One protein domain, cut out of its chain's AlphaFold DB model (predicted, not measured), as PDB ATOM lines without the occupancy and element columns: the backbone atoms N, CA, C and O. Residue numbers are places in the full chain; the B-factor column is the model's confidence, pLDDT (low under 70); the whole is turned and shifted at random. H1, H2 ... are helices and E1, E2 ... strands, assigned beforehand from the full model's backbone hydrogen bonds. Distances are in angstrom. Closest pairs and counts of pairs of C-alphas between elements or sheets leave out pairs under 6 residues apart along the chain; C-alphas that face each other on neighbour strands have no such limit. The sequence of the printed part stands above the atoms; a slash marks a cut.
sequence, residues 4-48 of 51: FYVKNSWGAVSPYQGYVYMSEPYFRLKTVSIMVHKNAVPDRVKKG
ATOM      1  N   PHE A   4      14.239 -45.057 -45.964       97.31
ATOM      2  CA  PHE A   4      14.564 -43.638 -45.970       97.31
ATOM      3  C   PHE A   4      14.083 -43.019 -47.283       97.31
ATOM      4  O   PHE A   4      14.328 -43.576 -48.356       97.31
ATOM      5  N   TYR A   5      13.406 -41.877 -47.194       96.69
ATOM      6  CA  TYR A   5      13.034 -41.062 -48.347       96.69
ATOM      7  C   TYR A   5      14.190 -40.121 -48.682       96.69
ATOM      8  O   TYR A   5      14.571 -39.289 -47.858       96.69
ATOM      9  N   VAL A   6      14.792 -40.292 -49.857       96.50
ATOM     10  CA  VAL A   6      16.044 -39.624 -50.227       96.50
ATOM     11  C   VAL A   6      15.833 -38.804 -51.489       96.50
ATOM     12  O   VAL A   6      15.395 -39.333 -52.508       96.50
ATOM     13  N   LYS A   7      16.177 -37.517 -51.430       96.94
ATOM     14  CA  LYS A   7      16.250 -36.652 -52.608       96.94
ATOM     15  C   LYS A   7      17.533 -36.949 -53.378       96.94
ATOM     16  O   LYS A   7      18.612 -36.941 -52.790       96.94
ATOM     17  N   ASN A   8      17.417 -37.167 -54.679       96.06
ATOM     18  CA  ASN A   8      18.547 -37.340 -55.581       96.06
ATOM     19  C   ASN A   8      18.727 -36.100 -56.480       96.06
ATOM     20  O   ASN A   8      17.847 -35.240 -56.564       96.06
ATOM     21  N   SER A   9      19.875 -35.990 -57.145       95.94
ATOM     22  CA  SER A   9      20.265 -34.848 -57.984       95.94
ATOM     23  C   SER A   9      20.172 -35.119 -59.493       95.94
ATOM     24  O   SER A   9      20.680 -34.339 -60.289       95.94
ATOM     25  N   TRP A  10      19.489 -36.189 -59.911       94.69
ATOM     26  CA  TRP A  10      19.301 -36.547 -61.330       94.69
ATOM     27  C   TRP A  10      18.091 -35.864 -61.998       94.69
ATOM     28  O   TRP A  10      17.705 -36.230 -63.103       94.69
ATOM     29  N   GLY A  11      17.457 -34.894 -61.331       93.88
ATOM     30  CA  GLY A  11      16.204 -34.281 -61.789       93.88
ATOM     31  C   GLY A  11      14.978 -35.190 -61.605       93.88
ATOM     32  O   GLY A  11      15.059 -36.258 -61.001       93.88
ATOM     33  N   ALA A  12      13.819 -34.771 -62.123       94.31
ATOM     34  CA  ALA A  12      12.532 -35.461 -61.945       94.31
ATOM     35  C   ALA A  12      12.316 -36.657 -62.901       94.31
ATOM     36  O   ALA A  12      11.190 -36.965 -63.274       94.31
ATOM     37  N   VAL A  13      13.398 -37.324 -63.309       92.12
ATOM     38  CA  VAL A  13      13.391 -38.359 -64.362       92.12
ATOM     39  C   VAL A  13      12.887 -39.729 -63.894       92.12
ATOM     40  O   VAL A  13      12.575 -40.585 -64.716       92.12
ATOM     41  N   SER A  14      12.821 -39.969 -62.582       90.19
ATOM     42  CA  SER A  14      12.327 -41.230 -62.015       90.19
ATOM     43  C   SER A  14      10.810 -41.187 -61.766       90.19
ATOM     44  O   SER A  14      10.256 -40.100 -61.579       90.19
ATOM     45  N   PRO A  15      10.133 -42.348 -61.627       93.56
ATOM     46  CA  PRO A  15       8.721 -42.411 -61.211       93.56
ATOM     47  C   PRO A  15       8.427 -41.708 -59.877       93.56
ATOM     48  O   PRO A  15       7.281 -41.403 -59.564       93.56
ATOM     49  N   TYR A  16       9.471 -41.446 -59.091       94.56
ATOM     50  CA  TYR A  16       9.405 -40.786 -57.794       94.56
ATOM     51  C   TYR A  16       9.886 -39.332 -57.854       94.56
ATOM     52  O   TYR A  16      10.320 -38.796 -56.839       94.56
ATOM     53  N   GLN A  17       9.847 -38.697 -59.032       95.44
ATOM     54  CA  GLN A  17      10.066 -37.256 -59.219       95.44
ATOM     55  C   GLN A  17      11.382 -36.749 -58.600       95.44
ATOM     56  O   GLN A  17      11.429 -35.716 -57.934       95.44
ATOM     57  N   GLY A  18      12.469 -37.497 -58.807       96.06
ATOM     58  CA  GLY A  18      13.798 -37.142 -58.297       96.06
ATOM     59  C   GLY A  18      14.094 -37.646 -56.886       96.06
ATOM     60  O   GLY A  18      15.134 -37.313 -56.323       96.06
ATOM     61  N   TYR A  19      13.226 -38.486 -56.328       96.81
ATOM     62  CA  TYR A  19      13.457 -39.169 -55.061       96.81
ATOM     63  C   TYR A  19      13.699 -40.665 -55.253       96.81
ATOM     64  O   TYR A  19      13.434 -41.241 -56.312       96.81
ATOM     65  N   VAL A  20      14.215 -41.299 -54.205       95.94
ATOM     66  CA  VAL A  20      14.356 -42.750 -54.094       95.94
ATOM     67  C   VAL A  20      13.992 -43.200 -52.680       95.94
ATOM     68  O   VAL A  20      14.199 -42.476 -51.705       95.94
ATOM     69  N   TYR A  21      13.468 -44.420 -52.571       96.19
ATOM     70  CA  TYR A  21      13.248 -45.087 -51.291       96.19
ATOM     71  C   TYR A  21      14.373 -46.083 -51.046       96.19
ATOM     72  O   TYR A  21      14.490 -47.089 -51.748       96.19
ATOM     73  N   MET A  22      15.192 -45.823 -50.033       96.88
ATOM     74  CA  MET A  22      16.317 -46.686 -49.690       96.88
ATOM     75  C   MET A  22      15.959 -47.552 -48.488       96.88
ATOM     76  O   MET A  22      15.586 -47.032 -47.440       96.88
ATOM     77  N   SER A  23      16.039 -48.876 -48.631       98.00
ATOM     78  CA  SER A  23      15.723 -49.779 -47.523       98.00
ATOM     79  C   SER A  23      16.708 -49.577 -46.370       98.00
ATOM     80  O   SER A  23      17.894 -49.324 -46.593       98.00
ATOM     81  N   GLU A  24      16.232 -49.711 -45.131       97.94
ATOM     82  CA  GLU A  24      17.096 -49.583 -43.950       97.94
ATOM     83  C   GLU A  24      18.333 -50.512 -43.996       97.94
ATOM     84  O   GLU A  24      19.428 -50.028 -43.695       97.94
ATOM     85  N   PRO A  25      18.238 -51.793 -44.432       98.12
ATOM     86  CA  PRO A  25      19.415 -52.654 -44.554       98.12
ATOM     87  C   PRO A  25      20.433 -52.161 -45.587       98.12
ATOM     88  O   PRO A  25      21.632 -52.200 -45.322       98.12
ATOM     89  N   TYR A  26      19.974 -51.674 -46.745       97.62
ATOM     90  CA  TYR A  26      20.872 -51.144 -47.772       97.62
ATOM     91  C   TYR A  26      21.581 -49.887 -47.265       97.62
ATOM     92  O   TYR A  26      22.800 -49.788 -47.379       97.62
ATOM     93  N   PHE A  27      20.831 -48.969 -46.642       97.25
ATOM     94  CA  PHE A  27      21.382 -47.743 -46.066       97.25
ATOM     95  C   PHE A  27      22.447 -48.059 -45.006       97.25
ATOM     96  O   PHE A  27      23.536 -47.497 -45.034       97.25
ATOM     97  N   ARG A  28      22.183 -49.020 -44.110       97.38
ATOM     98  CA  ARG A  28      23.147 -49.440 -43.080       97.38
ATOM     99  C   ARG A  28      24.417 -50.062 -43.667       97.38
ATOM    100  O   ARG A  28      25.491 -49.852 -43.120       97.38
ATOM    101  N   LEU A  29      24.294 -50.841 -44.742       98.31
ATOM    102  CA  LEU A  29      25.422 -51.553 -45.347       98.31
ATOM    103  C   LEU A  29      26.277 -50.664 -46.263       98.31
ATOM    104  O   LEU A  29      27.470 -50.922 -46.413       98.31
ATOM    105  N   LYS A  30      25.669 -49.684 -46.940       98.25
ATOM    106  CA  LYS A  30      26.304 -48.948 -48.047       98.25
ATOM    107  C   LYS A  30      26.596 -47.475 -47.763       98.25
ATOM    108  O   LYS A  30      27.330 -46.871 -48.542       98.25
ATOM    109  N   THR A  31      26.081 -46.892 -46.682       98.06
ATOM    110  CA  THR A  31      26.433 -45.517 -46.299       98.06
ATOM    111  C   THR A  31      27.870 -45.458 -45.780       98.06
ATOM    112  O   THR A  31      28.226 -46.175 -44.850       98.06
ATOM    113  N   VAL A  32      28.684 -44.576 -46.364       98.19
ATOM    114  CA  VAL A  32      30.086 -44.361 -45.960       98.19
ATOM    115  C   VAL A  32      30.194 -43.262 -44.905       98.19
ATOM    116  O   VAL A  32      30.845 -43.441 -43.880       98.19
ATOM    117  N   SER A  33      29.539 -42.123 -45.129       97.38
ATOM    118  CA  SER A  33      29.532 -40.990 -44.205       97.38
ATOM    119  C   SER A  33      28.242 -40.182 -44.338       97.38
ATOM    120  O   SER A  33      27.542 -40.257 -45.350       97.38
ATOM    121  N   ILE A  34      27.917 -39.424 -43.292       96.56
ATOM    122  CA  ILE A  34      26.805 -38.470 -43.265       96.56
ATOM    123  C   ILE A  34      27.270 -37.173 -42.611       96.56
ATOM    124  O   ILE A  34      28.164 -37.176 -41.768       96.56
ATOM    125  N   MET A  35      26.620 -36.071 -42.973       96.19
ATOM    126  CA  MET A  35      26.786 -34.783 -42.315       96.19
ATOM    127  C   MET A  35      25.461 -34.384 -41.683       96.19
ATOM    128  O   MET A  35      24.413 -34.453 -42.323       96.19
ATOM    129  N   VAL A  36      25.513 -33.967 -40.424       95.88
ATOM    130  CA  VAL A  36      24.352 -33.498 -39.668       95.88
ATOM    131  C   VAL A  36      24.758 -32.308 -38.804       95.88
ATOM    132  O   VAL A  36      25.926 -32.149 -38.455       95.88
ATOM    133  N   HIS A  37      23.790 -31.471 -38.437       95.75
ATOM    134  CA  HIS A  37      24.017 -30.413 -37.453       95.75
ATOM    135  C   HIS A  37      24.389 -31.014 -36.084       95.75
ATOM    136  O   HIS A  37      23.828 -32.043 -35.702       95.75
ATOM    137  N   LYS A  38      25.264 -30.361 -35.299       92.38
ATOM    138  CA  LYS A  38      25.733 -30.875 -33.988       92.38
ATOM    139  C   LYS A  38      24.584 -31.243 -33.033       92.38
ATOM    140  O   LYS A  38      24.650 -32.246 -32.330       92.38
ATOM    141  N   ASN A  39      23.490 -30.479 -33.062       93.19
ATOM    142  CA  ASN A  39      22.304 -30.732 -32.227       93.19
ATOM    143  C   ASN A  39      21.509 -31.987 -32.627       93.19
ATOM    144  O   ASN A  39      20.717 -32.468 -31.825       93.19
ATOM    145  N   ALA A  40      21.705 -32.522 -33.835       95.38
ATOM    146  CA  ALA A  40      21.064 -33.763 -34.267       95.38
ATOM    147  C   ALA A  40      21.773 -35.017 -33.720       95.38
ATOM    148  O   ALA A  40      21.235 -36.119 -33.810       95.38
ATOM    149  N   VAL A  41      22.977 -34.862 -33.156       93.56
ATOM    150  CA  VAL A  41      23.727 -35.958 -32.537       93.56
ATOM    151  C   VAL A  41      23.174 -36.207 -31.125       93.56
ATOM    152  O   VAL A  41      23.169 -35.282 -30.313       93.56
ATOM    153  N   PRO A  42      22.724 -37.428 -30.778       93.44
ATOM    154  CA  PRO A  42      22.262 -37.726 -29.423       93.44
ATOM    155  C   PRO A  42      23.385 -37.582 -28.388       93.44
ATOM    156  O   PRO A  42      24.522 -37.969 -28.658       93.44
ATOM    157  N   ASP A  43      23.071 -37.126 -27.174       91.19
ATOM    158  CA  ASP A  43      24.085 -36.823 -26.145       91.19
ATOM    159  C   ASP A  43      24.951 -38.030 -25.760       91.19
ATOM    160  O   ASP A  43      26.147 -37.894 -25.509       91.19
ATOM    161  N   ARG A  44      24.382 -39.243 -25.803       91.00
ATOM    162  CA  ARG A  44      25.135 -40.493 -25.599       91.00
ATOM    163  C   ARG A  44      26.238 -40.721 -26.639       91.00
ATOM    164  O   ARG A  44      27.188 -41.434 -26.350       91.00
ATOM    165  N   VAL A  45      26.088 -40.162 -27.841       90.56
ATOM    166  CA  VAL A  45      27.072 -40.254 -28.928       90.56
ATOM    167  C   VAL A  45      28.076 -39.107 -28.815       90.56
ATOM    168  O   VAL A  45      29.266 -39.365 -28.946       90.56
ATOM    169  N   LYS A  46      27.629 -37.882 -28.481       86.31
ATOM    170  CA  LYS A  46      28.509 -36.704 -28.292       86.31
ATOM    171  C   LYS A  46      29.661 -36.972 -27.321       86.31
ATOM    172  O   LYS A  46      30.802 -36.662 -27.634       86.31
ATOM    173  N   LYS A  47      29.378 -37.656 -26.204       79.81
ATOM    174  CA  LYS A  47      30.392 -38.026 -25.194       79.81
ATOM    175  C   LYS A  47      31.590 -38.806 -25.756       79.81
ATOM    176  O   LYS A  47      32.639 -38.813 -25.128       79.81
ATOM    177  N   GLY A  48      31.437 -39.481 -26.898       76.31
ATOM    178  CA  GLY A  48      32.491 -40.284 -27.518       76.31
ATOM    179  C   GLY A  48      33.281 -39.592 -28.632       76.31
ATOM    180  O   GLY A  48      34.231 -40.192 -29.120       76.31
TER     181      GLY A  48
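What this domain is: This is residues 4 to 48 of the 51 residues of the protein "Aminopeptidase" of Bacteroidetes bacterium (UniProt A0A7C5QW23). A small two-stranded hairpin, E1 and E2, has a wide loop at one end and the short helix H1 at the other, and from H1 a long arm with few contacts leads away to the tiny helix H2. Residues 28 to 37 and 39 to 45 stick out from the rest, and the course is open, with H1 at the turn between hairpin and arm. The printed part has 45 residues, with two named strands and two named helices in the order E1, E2, H1, H2; the sheet's order is E1 - E2, antiparallel. The class is mixed, helices and strands, though 20 residues, under half, are in named elements. The whole is only just extended, close to loose, with a radius of gyration of the C-alphas of 14.2 A and spans of 43 by 21 by 14 A, only just elongated.

How they stand to each other: Strands E1, residues 4 to 7, and E2, residues 19 to 23, are antiparallel neighbours and form a hairpin, with 153 degrees between their N-to-C directions. The C-alphas of Tyr 5 and Tyr 21 face each other at 5.0 A. N 4 and O 22, at 2.8 A, and N 20 and O 6, at 2.9 A, are within hydrogen-bond range. Helix H1, residues 24 to 30, follows E2 by a tight link. The closest C-alphas of E1 and H1 are those of Phe 4 and Glu 24, 6.8 A apart. Helix H2, residues 43 to 46, is apart from E1, E2 and H1. In H1 every O i to N i+4 pair is within hydrogen-bond range; H2, with 4 residues, is too short for such a pair, and its 1 pair of O i and N i+3 is within range.

Where its parts are: E2 measures 13.2 A from C-alpha 19 to C-alpha 23, and E1 measures 9.8 A from C-alpha 4, at (14.564, -43.638, -45.970), to C-alpha 7. H1 begins at C-alpha 24, at (17.096, -49.583, -43.950), and is 10.1 A long to C-alpha 30. H2 is 4.9 A long from C-alpha 43 to C-alpha 46, at (28.509, -36.704, -28.292).

The domain as a whole: The two C-alphas farthest apart are those of Val 13 and Lys 47, 42.7 A. The printed part has no cut. The links E1 to E2, with 11 residues, and H1 to H2, with 12 residues, are long. The mean pLDDT of the printed part is 94.5, and no printed residue is under 70.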